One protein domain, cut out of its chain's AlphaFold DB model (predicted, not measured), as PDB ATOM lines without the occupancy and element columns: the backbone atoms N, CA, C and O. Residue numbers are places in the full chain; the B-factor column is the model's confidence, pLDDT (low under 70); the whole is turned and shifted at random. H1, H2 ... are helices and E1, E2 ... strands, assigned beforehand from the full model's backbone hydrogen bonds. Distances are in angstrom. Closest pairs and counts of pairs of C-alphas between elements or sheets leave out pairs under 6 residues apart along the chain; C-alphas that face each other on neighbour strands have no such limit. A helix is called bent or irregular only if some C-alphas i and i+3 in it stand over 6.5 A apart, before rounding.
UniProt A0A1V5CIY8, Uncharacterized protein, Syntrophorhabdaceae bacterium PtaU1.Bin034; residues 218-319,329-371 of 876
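Overview. This is residues 218 to 319 and 329 to 371 of the 876 residues of an uncharacterized protein of Syntrophorhabdaceae bacterium PtaU1.Bin034 (UniProt A0A1V5CIY8). Two long helices, H2 and H5, pack slantwise along each other. Towards one end lie two parallel strands, E1 and E2, with H1 packed on E2; towards the other lie a small antiparallel hairpin, E3 and E4, and the short H3 and H4. The printed part has 145 residues, with five named helices and four named strands in the order E1 H1 E2 E3 E4 H2 H3 H4 H5, class mixed. It is compact, with a radius of gyration of the C-alphas of 16.8 A, and spans 51 by 30 by 27 A.

Arrangement. Start at E1, residues 225 to 229, parallel to E2, residues 263 to 269, at 30 degrees; N 226 and O 263 are within hydrogen-bond range at 2.9 A. With H1, residues 244 to 259, they form a strand-helix-strand unit, a helix between two parallel neighbours, its crossover right-handed. Next, E3, residues 286 to 288, and E4, residues 291 to 293, form a hairpin; see N 286 and O 293, 2.8 A. H2, residues 298 to 315, touches H1 with 311 to 315 alone, closest C-alphas Thr 315 and Lys 251, 4.1 A. H3, residues 329 to 334, is irregular: C-alphas 330 and 333 are 8.4 A apart. H5, residues 347 to 365, touches H2 at a steep tilt of 40 degrees, closest C-alphas Ile 362 and Ala 309, 4.4 A. H4, residues 337 to 343, only just touches H5, with 3 pairs of C-alphas within 8 A, closest Phe 343 and Ala 350, 6.2 A. Every O i to N i+4 pair is within range in H1, H2 and H4; H5 has 14 of 15, H3 0 of 2 but 2 of 3 O i to N i+3.

Along the chain. Find C-alpha 225, where E1 begins, at (162.602, 221.588, 106.314). H1 spans 23.1 A, H2 25.5 A, and H5 28.3 A to C-alpha 365 at (152.149, 226.496, 87.329).

Size, cuts and confidence. Residues 320 to 328 are cut out, a gap of 25.2 A. The links E1 to H1 and E2 to E3 are long; pLDDT is under 70 at 232 to 238, 277 to 278 and 280 to 283.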
ATOM      1  N   ALA A 218     162.931 214.261 111.731       97.00
ATOM      2  CA  ALA A 218     162.991 215.715 111.581       97.00
ATOM      3  C   ALA A 218     161.879 216.408 112.386       97.00
ATOM      4  O   ALA A 218     162.134 217.377 113.103       97.00
ATOM      5  N   PHE A 219     160.664 215.861 112.329       96.19
ATOM      6  CA  PHE A 219     159.508 216.344 113.074       96.19
ATOM      7  C   PHE A 219     159.733 216.305 114.592       96.19
ATOM      8  O   PHE A 219     159.521 217.313 115.269       96.19
ATOM      9  N   HIS A 220     160.190 215.173 115.134       94.50
ATOM     10  CA  HIS A 220     160.406 215.016 116.575       94.50
ATOM     11  C   HIS A 220     161.457 215.982 117.133       94.50
ATOM     12  O   HIS A 220     161.315 216.427 118.271       94.50
ATOM     13  N   TYR A 221     162.452 216.355 116.326       96.12
ATOM     14  CA  TYR A 221     163.486 217.329 116.693       96.12
ATOM     15  C   TYR A 221     163.205 218.740 116.167       96.12
ATOM     16  O   TYR A 221     164.090 219.593 116.128       96.12
ATOM     17  N   LYS A 222     161.940 219.004 115.818       97.31
ATOM     18  CA  LYS A 222     161.403 220.320 115.463       97.31
ATOM     19  C   LYS A 222     162.093 220.973 114.255       97.31
ATOM     20  O   LYS A 222     162.054 222.198 114.119       97.31
ATOM     21  N   PHE A 223     162.669 220.194 113.341       98.00
ATOM     22  CA  PHE A 223     162.998 220.676 112.000       98.00
ATOM     23  C   PHE A 223     161.710 220.833 111.189       98.00
ATOM     24  O   PHE A 223     160.785 220.032 111.309       98.00
ATOM     25  N   ASN A 224     161.642 221.867 110.355       98.00
ATOM     26  CA  ASN A 224     160.491 222.113 109.480       98.00
ATOM     27  C   ASN A 224     160.868 222.110 107.995       98.00
ATOM     28  O   ASN A 224     160.038 222.415 107.136       98.00
ATOM     29  N   ARG A 225     162.112 221.737 107.679       98.25
ATOM     30  CA  ARG A 225     162.602 221.588 106.314       98.25
ATOM     31  C   ARG A 225     163.498 220.364 106.192       98.25
ATOM     32  O   ARG A 225     164.308 220.100 107.076       98.25
ATOM     33  N   ILE A 226     163.377 219.654 105.078       97.75
ATOM     34  CA  ILE A 226     164.302 218.585 104.696       97.75
ATOM     35  C   ILE A 226     164.939 218.948 103.366       97.75
ATOM     36  O   ILE A 226     164.220 219.269 102.427       97.75
ATOM     37  N   TYR A 227     166.260 218.861 103.277       95.75
ATOM     38  CA  TYR A 227     167.006 219.040 102.034       95.75
ATOM     39  C   TYR A 227     167.382 217.679 101.472       95.75
ATOM     40  O   TYR A 227     167.979 216.868 102.167       95.75
ATOM     41  N   THR A 228     167.014 217.398 100.228       93.19
ATOM     42  CA  THR A 228     167.385 216.142  99.570       93.19
ATOM     43  C   THR A 228     167.686 216.364  98.091       93.19
ATOM     44  O   THR A 228     167.320 217.388  97.523       93.19
ATOM     45  N   ASN A 229     168.364 215.417  97.446       86.75
ATOM     46  CA  ASN A 229     168.564 215.448  96.001       86.75
ATOM     47  C   ASN A 229     167.267 215.012  95.323       86.75
ATOM     48  O   ASN A 229     166.523 214.185  95.851       86.75
ATOM     49  N   ALA A 230     166.984 215.534  94.132       81.81
ATOM     50  CA  ALA A 230     165.824 215.066  93.378       81.81
ATOM     51  C   ALA A 230     165.965 213.610  92.896       81.81
ATOM     52  O   ALA A 230     164.964 212.989  92.541       81.81
ATOM     53  N   THR A 231     167.178 213.054  92.882       70.50
ATOM     54  CA  THR A 231     167.472 211.705  92.387       70.50
ATOM     55  C   THR A 231     168.185 210.851  93.432       70.50
ATOM     56  O   THR A 231     168.841 211.345  94.350       70.50
ATOM     57  N   ARG A 232     168.035 209.528  93.289       60.53
ATOM     58  CA  ARG A 232     168.679 208.513  94.145       60.53
ATOM     59  C   ARG A 232     170.156 208.317  93.850       60.53
ATOM     60  O   ARG A 232     170.887 207.796  94.686       60.53
ATOM     61  N   VAL A 233     170.578 208.660  92.639       54.88
ATOM     62  CA  VAL A 233     171.953 208.450  92.212       54.88
ATOM     63  C   VAL A 233     172.788 209.600  92.761       54.88
ATOM     64  O   VAL A 233     172.483 210.757  92.496       54.88
ATOM     65  N   ASN A 234     173.869 209.273  93.471       47.84
ATOM     66  CA  ASN A 234     174.957 210.198  93.831       47.84
ATOM     67  C   ASN A 234     175.726 210.720  92.601       47.84
ATOM     68  O   ASN A 234     176.839 211.225  92.735       47.84
ATOM     69  N   GLU A 235     175.178 210.570  91.394       46.28
ATOM     70  CA  GLU A 235     175.728 211.237  90.233       46.28
ATOM     71  C   GLU A 235     175.633 212.726  90.531       46.28
ATOM     72  O   GLU A 235     174.545 213.286  90.666       46.28
ATOM     73  N   ALA A 236     176.801 213.353  90.624       45.66
ATOM     74  CA  ALA A 236     177.008 214.792  90.705       45.66
ATOM     75  C   ALA A 236     176.326 215.577  89.562       45.66
ATOM     76  O   ALA A 236     176.554 216.771  89.415       45.66
ATOM     77  N   ASP A 237     175.505 214.924  88.731       55.50
ATOM     78  CA  ASP A 237     174.833 215.534  87.611       55.50
ATOM     79  C   ASP A 237     173.621 216.362  88.057       55.50
ATOM     80  O   ASP A 237     173.380 217.393  87.448       55.50
ATOM     81  N   GLY A 238     172.853 216.014  89.104       62.38
ATOM     82  CA  GLY A 238     171.685 216.809  89.564       62.38
ATOM     83  C   GLY A 238     170.719 217.250  88.438       62.38
ATOM     84  O   GLY A 238     169.942 218.198  88.587       62.38
ATOM     85  N   PHE A 239     170.817 216.597  87.274       80.88
ATOM     86  CA  PHE A 239     170.211 217.008  86.011       80.88
ATOM     87  C   PHE A 239     168.965 216.189  85.753       80.88
ATOM     88  O   PHE A 239     167.917 216.720  85.368       80.88
ATOM     89  N   ASN A 240     169.099 214.876  85.947       85.19
ATOM     90  CA  ASN A 240     168.006 213.947  85.764       85.19
ATOM     91  C   ASN A 240     166.891 214.312  86.740       85.19
ATOM     92  O   ASN A 240     167.130 214.572  87.915       85.19
ATOM     93  N   LEU A 241     165.661 214.321  86.244       89.62
ATOM     94  CA  LEU A 241     164.494 214.384  87.110       89.62
ATOM     95  C   LEU A 241     164.101 212.950  87.487       89.62
ATOM     96  O   LEU A 241     164.220 212.059  86.640       89.62
ATOM     97  N   PRO A 242     163.599 212.716  88.711       90.19
ATOM     98  CA  PRO A 242     163.138 211.394  89.123       90.19
ATOM     99  C   PRO A 242     162.075 210.862  88.160       90.19
ATOM    100  O   PRO A 242     161.277 211.631  87.620       90.19
ATOM    101  N   THR A 243     162.056 209.553  87.939       90.81
ATOM    102  CA  THR A 243     161.117 208.832  87.065       90.81
ATOM    103  C   THR A 243     159.656 209.026  87.487       90.81
ATOM    104  O   THR A 243     159.354 209.495  88.581       90.81
ATOM    105  N   ARG A 244     158.698 208.639  86.634       91.44
ATOM    106  CA  ARG A 244     157.262 208.743  86.957       91.44
ATOM    107  C   ARG A 244     156.885 207.985  88.238       91.44
ATOM    108  O   ARG A 244     156.087 208.489  89.026       91.44
ATOM    109  N   GLU A 245     157.450 206.797  88.438       89.81
ATOM    110  CA  GLU A 245     157.234 205.985  89.643       89.81
ATOM    111  C   GLU A 245     157.836 206.657  90.876       89.81
ATOM    112  O   GLU A 245     157.178 206.749  91.916       89.81
ATOM    113  N   GLU A 246     159.044 207.211  90.740       90.62
ATOM    114  CA  GLU A 246     159.671 207.963  91.820       90.62
ATOM    115  C   GLU A 246     158.831 209.187  92.200       90.62
ATOM    116  O   GLU A 246     158.491 209.383  93.365       90.62
ATOM    117  N   ARG A 247     158.359 209.953  91.212       94.69
ATOM    118  CA  ARG A 247     157.493 211.118  91.438       94.69
ATOM    119  C   ARG A 247     156.191 210.760  92.159       94.69
ATOM    120  O   ARG A 247     155.732 211.538  92.995       94.69
ATOM    121  N   ALA A 248     155.622 209.578  91.912       93.44
ATOM    122  CA  ALA A 248     154.411 209.128  92.596       93.44
ATOM    123  C   ALA A 248     154.627 208.891  94.102       93.44
ATOM    124  O   ALA A 248     153.778 209.287  94.907       93.44
ATOM    125  N   TYR A 249     155.749 208.289  94.518       94.31
ATOM    126  CA  TYR A 249     156.030 208.172  95.954       94.31
ATOM    127  C   TYR A 249     156.518 209.494  96.554       94.31
ATOM    128  O   TYR A 249     156.159 209.786  97.695       94.31
ATOM    129  N   LEU A 250     157.250 210.324  95.796       95.81
ATOM    130  CA  LEU A 250     157.648 211.664  96.243       95.81
ATOM    131  C   LEU A 250     156.423 212.541  96.537       95.81
ATOM    132  O   LEU A 250     156.367 213.242  97.542       95.81
ATOM    133  N   LYS A 251     155.362 212.408  95.740       97.69
ATOM    134  CA  LYS A 251     154.070 213.032  96.033       97.69
ATOM    135  C   LYS A 251     153.486 212.600  97.376       97.69
ATOM    136  O   LYS A 251     152.994 213.422  98.148       97.69
ATOM    137  N   ARG A 252     153.533 211.299  97.673       97.69
ATOM    138  CA  ARG A 252     153.035 210.759  98.945       97.69
ATOM    139  C   ARG A 252     153.858 211.262 100.128       97.69
ATOM    140  O   ARG A 252     153.263 211.625 101.140       97.69
ATOM    141  N   ILE A 253     155.188 211.301 100.010       98.00
ATOM    142  CA  ILE A 253     156.039 211.787 101.103       98.00
ATOM    143  C   ILE A 253     155.900 213.298 101.308       98.00
ATOM    144  O   ILE A 253     155.799 213.722 102.452       98.00
ATOM    145  N   ASN A 254     155.774 214.101 100.243       98.25
ATOM    146  CA  ASN A 254     155.557 215.548 100.360       98.25
ATOM    147  C   ASN A 254     154.266 215.874 101.114       98.25
ATOM    148  O   ASN A 254     154.262 216.731 101.994       98.25
ATOM    149  N   ARG A 255     153.176 215.148 100.840       97.75
ATOM    150  CA  ARG A 255     151.920 215.290 101.596       97.75
ATOM    151  C   ARG A 255     152.087 214.898 103.063       97.75
ATOM    152  O   ARG A 255     151.674 215.650 103.939       97.75
ATOM    153  N   TYR A 256     152.741 213.766 103.318       97.81
ATOM    154  CA  TYR A 256     153.011 213.287 104.674       97.81
ATOM    155  C   TYR A 256     153.866 214.272 105.494       97.81
ATOM    156  O   TYR A 256     153.579 214.518 106.666       97.81
ATOM    157  N   ALA A 257     154.893 214.856 104.871       97.81
ATOM    158  CA  ALA A 257     155.740 215.885 105.464       97.81
ATOM    159  C   ALA A 257     154.961 217.184 105.709       97.81
ATOM    160  O   ALA A 257     155.008 217.732 106.810       97.81
ATOM    161  N   LYS A 258     154.154 217.625 104.736       97.44
ATOM    162  CA  LYS A 258     153.323 218.830 104.851       97.44
ATOM    163  C   LYS A 258     152.317 218.747 106.001       97.44
ATOM    164  O   LYS A 258     152.120 219.739 106.698       97.44
ATOM    165  N   GLU A 259     151.714 217.581 106.239       95.69
ATOM    166  CA  GLU A 259     150.839 217.351 107.403       95.69
ATOM    167  C   GLU A 259     151.557 217.620 108.735       95.69
ATOM    168  O   GLU A 259     150.934 218.097 109.679       95.69
ATOM    169  N   ARG A 260     152.873 217.391 108.794       96.25
ATOM    170  CA  ARG A 260     153.745 217.643 109.957       96.25
ATOM    171  C   ARG A 260     154.400 219.024 109.947       96.25
ATOM    172  O   ARG A 260     155.282 219.287 110.754       96.25
ATOM    173  N   GLY A 261     153.985 219.908 109.038       95.94
ATOM    174  CA  GLY A 261     154.581 221.236 108.892       95.94
ATOM    175  C   GLY A 261     156.004 221.217 108.324       95.94
ATOM    176  O   GLY A 261     156.726 222.190 108.513       95.94
ATOM    177  N   ILE A 262     156.406 220.139 107.641       98.00
ATOM    178  CA  ILE A 262     157.728 220.002 107.022       98.00
ATOM    179  C   ILE A 262     157.638 220.259 105.517       98.00
ATOM    180  O   ILE A 262     156.842 219.634 104.812       98.00
ATOM    181  N   LEU A 263     158.498 221.143 105.014       97.88
ATOM    182  CA  LEU A 263     158.720 221.354 103.583       97.88
ATOM    183  C   LEU A 263     159.928 220.537 103.113       97.88
ATOM    184  O   LEU A 263     161.023 220.675 103.652       97.88
ATOM    185  N   ILE A 264     159.752 219.712 102.084       97.94
ATOM    186  CA  ILE A 264     160.875 219.031 101.430       97.94
ATOM    187  C   ILE A 264     161.386 219.928 100.299       97.94
ATOM    188  O   ILE A 264     160.623 220.331  99.415       97.94
ATOM    189  N   ASN A 265     162.671 220.251 100.370       97.06
ATOM    190  CA  ASN A 265     163.443 220.958  99.368       97.06
ATOM    191  C   ASN A 265     164.213 219.942  98.516       97.06
ATOM    192  O   ASN A 265     164.930 219.091  99.051       97.06
ATOM    193  N   TYR A 266     164.053 220.039  97.197       95.94
ATOM    194  CA  TYR A 266     164.801 219.225  96.244       95.94
ATOM    195  C   TYR A 266     165.908 220.046  95.589       95.94
ATOM    196  O   TYR A 266     165.623 221.025  94.893       95.94
ATOM    197  N   ALA A 267     167.147 219.599  95.772       93.19
ATOM    198  CA  ALA A 267     168.314 220.116  95.080       93.19
ATOM    199  C   ALA A 267     168.358 219.604  93.631       93.19
ATOM    200  O   ALA A 267     168.207 218.406  93.360       93.19
ATOM    201  N   LEU A 268     168.542 220.546  92.711       93.44
ATOM    202  CA  LEU A 268     168.631 220.384  91.264       93.44
ATOM    203  C   LEU A 268     169.672 221.364  90.716       93.44
ATOM    204  O   LEU A 268     169.928 222.401  91.318       93.44
ATOM    205  N   ASN A 269     170.206 221.088  89.528       90.38
ATOM    206  CA  ASN A 269     171.016 222.053  88.782       90.38
ATOM    207  C   ASN A 269     170.154 222.824  87.775       90.38
ATOM    208  O   ASN A 269     169.249 222.254  87.148       90.38
ATOM    209  N   TRP A 270     170.474 224.103  87.554       91.94
ATOM    210  CA  TRP A 270     169.850 224.898  86.484       91.94
ATOM    211  C   TRP A 270     170.481 224.679  85.100       91.94
ATOM    212  O   TRP A 270     170.167 225.395  84.151       91.94
ATOM    213  N   ALA A 271     171.357 223.675  84.974       92.44
ATOM    214  CA  ALA A 271     171.880 223.217  83.695       92.44
ATOM    215  C   ALA A 271     170.734 222.934  82.715       92.44
ATOM    216  O   ALA A 271     169.719 222.329  83.079       92.44
ATOM    217  N   VAL A 272     170.901 223.367  81.469       92.62
ATOM    218  CA  VAL A 272     169.846 223.315  80.456       92.62
ATOM    219  C   VAL A 272     169.806 221.988  79.713       92.62
ATOM    220  O   VAL A 272     168.715 221.535  79.381       92.62
ATOM    221  N   GLU A 273     170.954 221.330  79.514       89.56
ATOM    222  CA  GLU A 273     171.064 220.024  78.844       89.56
ATOM    223  C   GLU A 273     172.219 219.168  79.405       89.56
ATOM    224  O   GLU A 273     173.098 219.669  80.109       89.56
ATOM    225  N   LYS A 274     172.235 217.866  79.080       86.56
ATOM    226  CA  LYS A 274     173.444 217.038  79.216       86.56
ATOM    227  C   LYS A 274     174.352 217.270  78.017       86.56
ATOM    228  O   LYS A 274     173.875 217.355  76.888       86.56
ATOM    229  N   ALA A 275     175.657 217.290  78.249       81.50
ATOM    230  CA  ALA A 275     176.635 217.378  77.180       81.50
ATOM    231  C   ALA A 275     176.576 216.113  76.305       81.50
ATOM    232  O   ALA A 275     177.071 215.050  76.675       81.50
ATOM    233  N   ALA A 276     175.967 216.233  75.125       75.25
ATOM    234  CA  ALA A 276     176.013 215.226  74.073       75.25
ATOM    235  C   ALA A 276     176.949 215.707  72.958       75.25
ATOM    236  O   ALA A 276     176.853 216.847  72.496       75.25
ATOM    237  N   ARG A 277     177.867 214.844  72.505       63.28
ATOM    238  CA  ARG A 277     178.756 215.178  71.383       63.28
ATOM    239  C   ARG A 277     177.917 215.457  70.128       63.28
ATOM    240  O   ARG A 277     177.147 214.601  69.709       63.28
ATOM    241  N   GLY A 278     178.107 216.629  69.520       62.34
ATOM    242  CA  GLY A 278     177.561 216.960  68.198       62.34
ATOM    243  C   GLY A 278     176.162 217.589  68.159       62.34
ATOM    244  O   GLY A 278     175.650 217.789  67.060       62.34
ATOM    245  N   ASN A 279     175.536 217.938  69.293       72.75
ATOM    246  CA  ASN A 279     174.268 218.677  69.251       72.75
ATOM    247  C   ASN A 279     174.508 220.151  68.870       72.75
ATOM    248  O   ASN A 279     174.985 220.944  69.681       72.75
ATOM    249  N   VAL A 280     174.165 220.518  67.632       65.38
ATOM    250  CA  VAL A 280     174.315 221.885  67.097       65.38
ATOM    251  C   VAL A 280     173.495 222.903  67.896       65.38
ATOM    252  O   VAL A 280     173.921 224.046  68.024       65.38
ATOM    253  N   GLN A 281     172.375 222.495  68.510       66.94
ATOM    254  CA  GLN A 281     171.565 223.379  69.365       66.94
ATOM    255  C   GLN A 281     172.305 223.842  70.630       66.94
ATOM    256  O   GLN A 281     171.874 224.800  71.268       66.94
ATOM    257  N   ASN A 282     173.427 223.193  70.956       68.75
ATOM    258  CA  ASN A 282     174.202 223.455  72.163       68.75
ATOM    259  C   ASN A 282     175.500 224.220  71.869       68.75
ATOM    260  O   ASN A 282     176.319 224.415  72.773       68.75
ATOM    261  N   GLN A 283     175.690 224.664  70.619       67.56
ATOM    262  CA  GLN A 283     176.701 225.662  70.289       67.56
ATOM    263  C   GLN A 283     176.424 226.924  71.119       67.56
ATOM    264  O   GLN A 283     175.299 227.412  71.157       67.56
ATOM    265  N   GLY A 284     177.438 227.400  71.844       73.69
ATOM    266  CA  GLY A 284     177.292 228.553  72.735       73.69
ATOM    267  C   GLY A 284     176.792 228.226  74.150       73.69
ATOM    268  O   GLY A 284     176.161 229.067  74.786       73.69
ATOM    269  N   THR A 285     177.087 227.031  74.667       88.56
ATOM    270  CA  THR A 285     176.896 226.685  76.088       88.56
ATOM    271  C   THR A 285     178.235 226.400  76.772       88.56
ATOM    272  O   THR A 285     179.172 225.911  76.137       88.56
ATOM    273  N   VAL A 286     178.332 226.685  78.072       90.69
ATOM    274  CA  VAL A 286     179.462 226.271  78.921       90.69
ATOM    275  C   VAL A 286     179.229 224.835  79.364       90.69
ATOM    276  O   VAL A 286     178.124 224.493  79.783       90.69
ATOM    277  N   THR A 287     180.251 223.982  79.258       89.56
ATOM    278  CA  THR A 287     180.157 222.577  79.672       89.56
ATOM    279  C   THR A 287     180.911 222.345  80.974       89.56
ATOM    280  O   THR A 287     182.125 222.505  81.016       89.56
ATOM    281  N   PHE A 288     180.207 221.886  82.007       86.75
ATOM    282  CA  PHE A 288     180.784 221.537  83.304       86.75
ATOM    283  C   PHE A 288     180.129 220.266  83.846       86.75
ATOM    284  O   PHE A 288     178.916 220.099  83.729       86.75
ATOM    285  N   GLY A 289     180.920 219.331  84.384       83.00
ATOM    286  CA  GLY A 289     180.393 218.082  84.955       83.00
ATOM    287  C   GLY A 289     179.573 217.218  83.981       83.00
ATOM    288  O   GLY A 289     178.706 216.463  84.408       83.00
ATOM    289  N   GLY A 290     179.789 217.349  82.665       86.19
ATOM    290  CA  GLY A 290     178.971 216.673  81.647       86.19
ATOM    291  C   GLY A 290     177.595 217.310  81.412       86.19
ATOM    292  O   GLY A 290     176.727 216.694  80.794       86.19
ATOM    293  N   GLN A 291     177.387 218.542  81.872       88.94
ATOM    294  CA  GLN A 291     176.161 219.316  81.700       88.94
ATOM    295  C   GLN A 291     176.448 220.634  80.995       88.94
ATOM    296  O   GLN A 291     177.587 221.090  80.971       88.94
ATOM    297  N   GLN A 292     175.409 221.244  80.439       91.81
ATOM    298  CA  GLN A 292     175.503 222.478  79.675       91.81
ATOM    299  C   GLN A 292     174.731 223.615  80.328       91.81
ATOM    300  O   GLN A 292     173.615 223.431  80.813       91.81
ATOM    301  N   TYR A 293     175.331 224.797  80.292       94.00
ATOM    302  CA  TYR A 293     174.862 226.014  80.938       94.00
ATOM    303  C   TYR A 293     174.911 227.188  79.957       94.00
ATOM    304  O   TYR A 293     175.719 227.213  79.030       94.00
ATOM    305  N   THR A 294     174.031 228.161  80.142       95.38
ATOM    306  CA  THR A 294     173.948 229.383  79.331       95.38
ATOM    307  C   THR A 294     173.233 230.453  80.134       95.38
ATOM    308  O   THR A 294     172.372 230.126  80.953       95.38
ATOM    309  N   TRP A 295     173.548 231.719  79.876       96.44
ATOM    310  CA  TRP A 295     172.842 232.838  80.495       96.44
ATOM    311  C   TRP A 295     171.867 233.534  79.542       96.44
ATOM    312  O   TRP A 295     170.936 234.195  79.997       96.44
ATOM    313  N   GLY A 296     172.066 233.413  78.228       94.44
ATOM    314  CA  GLY A 296     171.372 234.200  77.209       94.44
ATOM    315  C   GLY A 296     170.519 233.407  76.227       94.44
ATOM    316  O   GLY A 296     169.738 234.030  75.504       94.44
ATOM    317  N   ASN A 297     170.599 232.072  76.201       94.62
ATOM    318  CA  ASN A 297     169.699 231.248  75.391       94.62
ATOM    319  C   ASN A 297     168.372 230.985  76.131       94.62
ATOM    320  O   ASN A 297     168.154 229.932  76.737       94.62
ATOM    321  N   ASP A 298     167.465 231.963  76.060       96.12
ATOM    322  CA  ASP A 298     166.173 231.938  76.762       96.12
ATOM    323  C   ASP A 298     165.304 230.725  76.388       96.12
ATOM    324  O   ASP A 298     164.517 230.257  77.211       96.12
ATOM    325  N   THR A 299     165.442 230.186  75.173       95.12
ATOM    326  CA  THR A 299     164.693 229.001  74.726       95.12
ATOM    327  C   THR A 299     165.087 227.764  75.532       95.12
ATOM    328  O   THR A 299     164.210 227.063  76.044       95.12
ATOM    329  N   LEU A 300     166.392 227.513  75.689       93.75
ATOM    330  CA  LEU A 300     166.898 226.391  76.487       93.75
ATOM    331  C   LEU A 300     166.570 226.572  77.977       93.75
ATOM    332  O   LEU A 300     166.092 225.633  78.619       93.75
ATOM    333  N   LEU A 301     166.729 227.792  78.502       96.12
ATOM    334  CA  LEU A 301     166.384 228.124  79.889       96.12
ATOM    335  C   LEU A 301     164.897 227.874  80.181       96.12
ATOM    336  O   LEU A 301     164.560 227.193  81.151       96.12
ATOM    337  N   ARG A 302     163.988 228.356  79.321       97.75
ATOM    338  CA  ARG A 302     162.539 228.136  79.480       97.75
ATOM    339  C   ARG A 302     162.170 226.665  79.360       97.75
ATOM    340  O   ARG A 302     161.376 226.185  80.166       97.75
ATOM    341  N   LYS A 303     162.743 225.939  78.391       96.31
ATOM    342  CA  LYS A 303     162.537 224.489  78.234       96.31
ATOM    343  C   LYS A 303     162.848 223.761  79.541       96.31
ATOM    344  O   LYS A 303     161.976 223.070  80.071       96.31
ATOM    345  N   ARG A 304     164.038 223.991  80.106       95.44
ATOM    346  CA  ARG A 304     164.454 223.380  81.371       95.44
ATOM    347  C   ARG A 304     163.558 223.789  82.540       95.44
ATOM    348  O   ARG A 304     163.092 222.932  83.290       95.44
ATOM    349  N   ALA A 305     163.259 225.079  82.677       97.81
ATOM    350  CA  ALA A 305     162.402 225.570  83.749       97.81
ATOM    351  C   ALA A 305     160.986 224.960  83.692       97.81
ATOM    352  O   ALA A 305     160.435 224.598  84.730       97.81
ATOM    353  N   MET A 306     160.417 224.753  82.498       97.81
ATOM    354  CA  MET A 306     159.122 224.077  82.318       97.81
ATOM    355  C   MET A 306     159.161 222.579  82.675       97.81
ATOM    356  O   MET A 306     158.170 222.033  83.172       97.81
ATOM    357  N   GLU A 307     160.280 221.888  82.440       96.38
ATOM    358  CA  GLU A 307     160.473 220.500  82.887       96.38
ATOM    359  C   GLU A 307     160.472 220.402  84.414       96.38
ATOM    360  O   GLU A 307     159.737 219.588  84.980       96.38
ATOM    361  N   ILE A 308     161.217 221.289  85.076       96.94
ATOM    362  CA  ILE A 308     161.252 221.387  86.538       96.94
ATOM    363  C   ILE A 308     159.874 221.779  87.089       96.94
ATOM    364  O   ILE A 308     159.390 221.163  88.037       96.94
ATOM    365  N   ALA A 309     159.180 222.731  86.458       98.00
ATOM    366  CA  ALA A 309     157.831 223.144  86.848       98.00
ATOM    367  C   ALA A 309     156.833 221.976  86.833       98.00
ATOM    368  O   ALA A 309     155.970 221.859  87.706       98.00
ATOM    369  N   ARG A 310     156.960 221.082  85.847       97.75
ATOM    370  CA  ARG A 310     156.175 219.847  85.767       97.75
ATOM    371  C   ARG A 310     156.558 218.859  86.865       97.75
ATOM    372  O   ARG A 310     155.648 218.285  87.456       97.75
ATOM    373  N   PHE A 311     157.847 218.691  87.166       96.88
ATOM    374  CA  PHE A 311     158.287 217.884  88.308       96.88
ATOM    375  C   PHE A 311     157.655 218.377  89.617       96.88
ATOM    376  O   PHE A 311     157.020 217.576  90.299       96.88
ATOM    377  N   VAL A 312     157.736 219.679  89.912       97.88
ATOM    378  CA  VAL A 312     157.136 220.287  91.117       97.88
ATOM    379  C   VAL A 312     155.643 219.995  91.200       97.88
ATOM    380  O   VAL A 312     155.157 219.550  92.236       97.88
ATOM    381  N   ARG A 313     154.913 220.187  90.097       97.94
ATOM    382  CA  ARG A 313     153.470 219.930  90.048       97.94
ATOM    383  C   ARG A 313     153.133 218.455  90.277       97.94
ATOM    384  O   ARG A 313     152.160 218.136  90.956       97.94
ATOM    385  N   GLU A 314     153.906 217.547  89.685       97.69
ATOM    386  CA  GLU A 314     153.679 216.101  89.790       97.69
ATOM    387  C   GLU A 314     153.993 215.563  91.190       97.69
ATOM    388  O   GLU A 314     153.287 214.666  91.658       97.69
ATOM    389  N   THR A 315     154.996 216.119  91.872       97.75
ATOM    390  CA  THR A 315     155.390 215.708  93.228       97.75
ATOM    391  C   THR A 315     154.761 216.544  94.333       97.75
ATOM    392  O   THR A 315     154.861 216.162  95.493       97.75
ATOM    393  N   GLU A 316     154.114 217.664  94.015       97.81
ATOM    394  CA  GLU A 316     153.666 218.652  95.006       97.81
ATOM    395  C   GLU A 316     154.817 219.113  95.923       97.81
ATOM    396  O   GLU A 316     154.631 219.294  97.129       97.81
ATOM    397  N   ALA A 317     156.020 219.268  95.356       96.81
ATOM    398  CA  ALA A 317     157.177 219.786  96.081       96.81
ATOM    399  C   ALA A 317     156.887 221.188  96.640       96.81
ATOM    400  O   ALA A 317     156.273 222.020  95.972       96.81
ATOM    401  N   GLY A 318     157.330 221.442  97.874       95.31
ATOM    402  CA  GLY A 318     157.122 222.724  98.557       95.31
ATOM    403  C   GLY A 318     158.266 223.720  98.374       95.31
ATOM    404  O   GLY A 318     158.054 224.922  98.520       95.31
ATOM    405  N   SER A 319     159.462 223.239  98.030       98.19
ATOM    406  CA  SER A 319     160.645 224.072  97.819       98.19
ATOM    407  C   SER A 319     161.598 223.429  96.801       98.19
ATOM    408  O   SER A 319     161.648 222.201  96.672       98.19
ATOM    409  N   ASN A 329     183.370 232.331  89.720       82.62
ATOM    410  CA  ASN A 329     182.444 233.123  88.911       82.62
ATOM    411  C   ASN A 329     181.528 232.297  87.987       82.62
ATOM    412  O   ASN A 329     181.128 232.806  86.944       82.62
ATOM    413  N   GLU A 330     181.203 231.048  88.343       86.62
ATOM    414  CA  GLU A 330     180.411 230.138  87.499       86.62
ATOM    415  C   GLU A 330     180.995 229.950  86.088       86.62
ATOM    416  O   GLU A 330     180.258 229.703  85.136       86.62
ATOM    417  N   ASP A 331     182.314 230.096  85.929       88.62
ATOM    418  CA  ASP A 331     182.991 230.021  84.632       88.62
ATOM    419  C   ASP A 331     182.519 231.105  83.633       88.62
ATOM    420  O   ASP A 331     182.545 230.930  82.411       88.62
ATOM    421  N   TRP A 332     182.079 232.261  84.149       91.62
ATOM    422  CA  TRP A 332     181.588 233.403  83.368       91.62
ATOM    423  C   TRP A 332     182.585 233.892  82.308       91.62
ATOM    424  O   TRP A 332     182.192 234.398  81.247       91.62
ATOM    425  N   GLU A 333     183.891 233.753  82.548       91.19
ATOM    426  CA  GLU A 333     184.928 234.110  81.578       91.19
ATOM    427  C   GLU A 333     184.841 233.260  80.291       91.19
ATOM    428  O   GLU A 333     185.139 233.754  79.194       91.19
ATOM    429  N   ASN A 334     184.339 232.027  80.402       90.88
ATOM    430  CA  ASN A 334     184.192 231.055  79.318       90.88
ATOM    431  C   ASN A 334     182.790 231.030  78.688       90.88
ATOM    432  O   ASN A 334     182.516 230.189  77.830       90.88
ATOM    433  N   ARG A 335     181.923 231.993  79.028       93.00
ATOM    434  CA  ARG A 335     180.591 232.152  78.419       93.00
ATOM    435  C   ARG A 335     180.631 232.248  76.886       93.00
ATOM    436  O   ARG A 335     181.645 232.597  76.275       93.00
ATOM    437  N   SER A 336     179.503 231.984  76.241       91.56
ATOM    438  CA  SER A 336     179.415 231.960  74.780       91.56
ATOM    439  C   SER A 336     179.554 233.329  74.115       91.56
ATOM    440  O   SER A 336     179.519 234.373  74.769       91.56
ATOM    441  N   ALA A 337     179.722 233.339  72.790       92.44
ATOM    442  CA  ALA A 337     179.756 234.578  72.014       92.44
ATOM    443  C   ALA A 337     178.415 235.325  72.098       92.44
ATOM    444  O   ALA A 337     178.396 236.550  72.196       92.44
ATOM    445  N   GLU A 338     177.307 234.588  72.130       91.88
ATOM    446  CA  GLU A 338     175.953 235.106  72.297       91.88
ATOM    447  C   GLU A 338     175.780 235.768  73.669       91.88
ATOM    448  O   GLU A 338     175.292 236.898  73.757       91.88
ATOM    449  N   ASP A 339     176.248 235.111  74.735       95.06
ATOM    450  CA  ASP A 339     176.194 235.650  76.096       95.06
ATOM    451  C   ASP A 339     177.074 236.907  76.226       95.06
ATOM    452  O   ASP A 339     176.647 237.910  76.809       95.06
ATOM    453  N   ARG A 340     178.268 236.910  75.608       95.88
ATOM    454  CA  ARG A 340     179.134 238.104  75.501       95.88
ATOM    455  C   ARG A 340     178.452 239.233  74.735       95.88
ATOM    456  O   ARG A 340     178.525 240.379  75.167       95.88
ATOM    457  N   ALA A 341     177.783 238.939  73.622       96.12
ATOM    458  CA  ALA A 341     177.109 239.952  72.817       96.12
ATOM    459  C   ALA A 341     175.921 240.581  73.563       96.12
ATOM    460  O   ALA A 341     175.755 241.803  73.534       96.12
ATOM    461  N   ARG A 342     175.115 239.765  74.257       97.44
ATOM    462  CA  ARG A 342     173.909 240.220  74.965       97.44
ATOM    463  C   ARG A 342     174.228 240.981  76.246       97.44
ATOM    464  O   ARG A 342     173.690 242.066  76.456       97.44
ATOM    465  N   PHE A 343     175.071 240.417  77.108       97.38
ATOM    466  CA  PHE A 343     175.306 240.959  78.450       97.38
ATOM    467  C   PHE A 343     176.612 241.740  78.567       97.38
ATOM    468  O   PHE A 343     176.816 242.429  79.565       97.38
ATOM    469  N   LYS A 344     177.500 241.678  77.566       96.81
ATOM    470  CA  LYS A 344     178.859 242.229  77.663       96.81
ATOM    471  C   LYS A 344     179.536 241.647  78.907       96.81
ATOM    472  O   LYS A 344     179.578 240.424  79.038       96.81
ATOM    473  N   ASP A 345     180.012 242.487  79.821       95.38
ATOM    474  CA  ASP A 345     180.592 242.080  81.108       95.38
ATOM    475  C   ASP A 345     179.617 242.239  82.289       95.38
ATOM    476  O   ASP A 345     180.002 242.125  83.453       95.38
ATOM    477  N   ASP A 346     178.334 242.485  82.014       97.31
ATOM    478  CA  ASP A 346     177.296 242.653  83.026       97.31
ATOM    479  C   ASP A 346     176.776 241.313  83.559       97.31
ATOM    480  O   ASP A 346     175.637 240.909  83.314       97.31
ATOM    481  N   ARG A 347     177.625 240.618  84.317       95.62
ATOM    482  CA  ARG A 347     177.289 239.315  84.900       95.62
ATOM    483  C   ARG A 347     176.019 239.354  85.758       95.62
ATOM    484  O   ARG A 347     175.199 238.450  85.684       95.62
ATOM    485  N   ALA A 348     175.799 240.429  86.519       97.38
ATOM    486  CA  ALA A 348     174.611 240.553  87.368       97.38
ATOM    487  C   ALA A 348     173.308 240.515  86.551       97.38
ATOM    488  O   ALA A 348     172.320 239.938  87.000       97.38
ATOM    489  N   ALA A 349     173.298 241.111  85.352       98.19
ATOM    490  CA  ALA A 349     172.152 241.035  84.448       98.19
ATOM    491  C   ALA A 349     171.972 239.630  83.847       98.19
ATOM    492  O   ALA A 349     170.838 239.199  83.635       98.19
ATOM    493  N   ALA A 350     173.073 238.918  83.602       97.50
ATOM    494  CA  ALA A 350     173.069 237.554  83.090       97.50
ATOM    495  C   ALA A 350     172.480 236.563  84.111       97.50
ATOM    496  O   ALA A 350     171.531 235.845  83.792       97.50
ATOM    497  N   ASP A 351     172.953 236.590  85.360       97.56
ATOM    498  CA  ASP A 351     172.430 235.738  86.440       97.56
ATOM    499  C   ASP A 351     170.962 236.082  86.749       97.56
ATOM    500  O   ASP A 351     170.116 235.196  86.913       97.56
ATOM    501  N   ALA A 352     170.613 237.376  86.736       98.50
ATOM    502  CA  ALA A 352     169.230 237.815  86.891       98.50
ATOM    503  C   ALA A 352     168.317 237.289  85.769       98.50
ATOM    504  O   ALA A 352     167.166 236.953  86.046       98.50
ATOM    505  N   ASN A 353     168.795 237.187  84.521       98.56
ATOM    506  CA  ASN A 353     168.017 236.612  83.417       98.56
ATOM    507  C   ASN A 353     167.636 235.153  83.709       98.56
ATOM    508  O   ASN A 353     166.462 234.792  83.606       98.56
ATOM    509  N   VAL A 354     168.605 234.342  84.147       98.19
ATOM    510  CA  VAL A 354     168.385 232.934  84.509       98.19
ATOM    511  C   VAL A 354     167.383 232.822  85.662       98.19
ATOM    512  O   VAL A 354     166.356 232.151  85.522       98.19
ATOM    513  N   ILE A 355     167.616 233.541  86.767       98.62
ATOM    514  CA  ILE A 355     166.744 233.516  87.955       98.62
ATOM    515  C   ILE A 355     165.315 233.944  87.602       98.62
ATOM    516  O   ILE A 355     164.352 233.287  88.012       98.62
ATOM    517  N   ASN A 356     165.152 235.013  86.819       98.75
ATOM    518  CA  ASN A 356     163.838 235.525  86.428       98.75
ATOM    519  C   ASN A 356     163.084 234.552  85.510       98.75
ATOM    520  O   ASN A 356     161.881 234.355  85.700       98.75
ATOM    521  N   ILE A 357     163.765 233.906  84.556       98.75
ATOM    522  CA  ILE A 357     163.146 232.891  83.690       98.75
ATOM    523  C   ILE A 357     162.700 231.684  84.517       98.75
ATOM    524  O   ILE A 357     161.529 231.311  84.450       98.75
ATOM    525  N   PHE A 358     163.585 231.104  85.334       98.62
ATOM    526  CA  PHE A 358     163.230 229.947  86.161       98.62
ATOM    527  C   PHE A 358     162.091 230.278  87.125       98.62
ATOM    528  O   PHE A 358     161.115 229.531  87.209       98.62
ATOM    529  N   THR A 359     162.158 231.434  87.787       98.75
ATOM    530  CA  THR A 359     161.106 231.875  88.708       98.75
ATOM    531  C   THR A 359     159.769 232.058  87.996       98.75
ATOM    532  O   THR A 359     158.755 231.527  88.453       98.75
ATOM    533  N   GLY A 360     159.756 232.760  86.860       98.56
ATOM    534  CA  GLY A 360     158.539 233.025  86.097       98.56
ATOM    535  C   GLY A 360     157.891 231.755  85.544       98.56
ATOM    536  O   GLY A 360     156.680 231.577  85.666       98.56
ATOM    537  N   GLU A 361     158.682 230.850  84.965       98.56
ATOM    538  CA  GLU A 361     158.180 229.601  84.380       98.56
ATOM    539  C   GLU A 361     157.689 228.612  85.448       98.56
ATOM    540  O   GLU A 361     156.604 228.038  85.309       98.56
ATOM    541  N   ILE A 362     158.431 228.440  86.550       98.62
ATOM    542  CA  ILE A 362     158.055 227.497  87.611       98.62
ATOM    543  C   ILE A 362     156.819 227.998  88.366       98.62
ATOM    544  O   ILE A 362     155.860 227.230  88.538       98.62
ATOM    545  N   ARG A 363     156.779 229.282  88.754       98.56
ATOM    546  CA  ARG A 363     155.641 229.856  89.495       98.56
ATOM    547  C   ARG A 363     154.374 229.986  88.661       98.56
ATOM    548  O   ARG A 363     153.292 229.923  89.236       98.56
ATOM    549  N   ARG A 364     154.464 230.062  87.324       98.44
ATOM    550  CA  ARG A 364     153.274 230.072  86.450       98.44
ATOM    551  C   ARG A 364     152.357 228.871  86.697       98.44
ATOM    552  O   ARG A 364     151.144 229.011  86.605       98.44
ATOM    553  N   SER A 365     152.927 227.704  87.009       97.56
ATOM    554  CA  SER A 365     152.149 226.496  87.329       97.56
ATOM    555  C   SER A 365     152.193 226.087  88.803       97.56
ATOM    556  O   SER A 365     151.413 225.229  89.208       97.56
ATOM    557  N   ASN A 366     153.061 226.710  89.607       98.19
ATOM    558  CA  ASN A 366     153.251 226.407  91.026       98.19
ATOM    559  C   ASN A 366     153.418 227.714  91.835       98.19
ATOM    560  O   ASN A 366     154.512 227.994  92.314       98.19
ATOM    561  N   PRO A 367     152.378 228.553  91.988       97.50
ATOM    562  CA  PRO A 367     152.529 229.918  92.509       97.50
ATOM    563  C   PRO A 367     153.066 230.003  93.946       97.50
ATOM    564  O   PRO A 367     153.669 231.006  94.304       97.50
ATOM    565  N   GLY A 368     152.869 228.959  94.758       95.94
ATOM    566  CA  GLY A 368     153.336 228.901  96.150       95.94
ATOM    567  C   GLY A 368     154.682 228.205  96.362       95.94
ATOM    568  O   GLY A 368     155.022 227.928  97.507       95.94
ATOM    569  N   ILE A 369     155.413 227.854  95.296       98.19
ATOM    570  CA  ILE A 369     156.723 227.199  95.421       98.19
ATOM    571  C   ILE A 369     157.774 228.174  95.959       98.19
ATOM    572  O   ILE A 369     157.933 229.295  95.459       98.19
ATOM    573  N   GLU A 370     158.535 227.720  96.948       98.56
ATOM    574  CA  GLU A 370     159.742 228.412  97.374       98.56
ATOM    575  C   GLU A 370     160.908 228.067  96.440       98.56
ATOM    576  O   GLU A 370     161.144 226.899  96.135       98.56
ATOM    577  N   LEU A 371     161.640 229.084  95.987       98.50
ATOM    578  CA  LEU A 371     162.784 228.918  95.095       98.50
ATOM    579  C   LEU A 371     164.035 229.474  95.755       98.50
ATOM    580  O   LEU A 371     164.039 230.615  96.223       98.50
TER     581      LEU A 371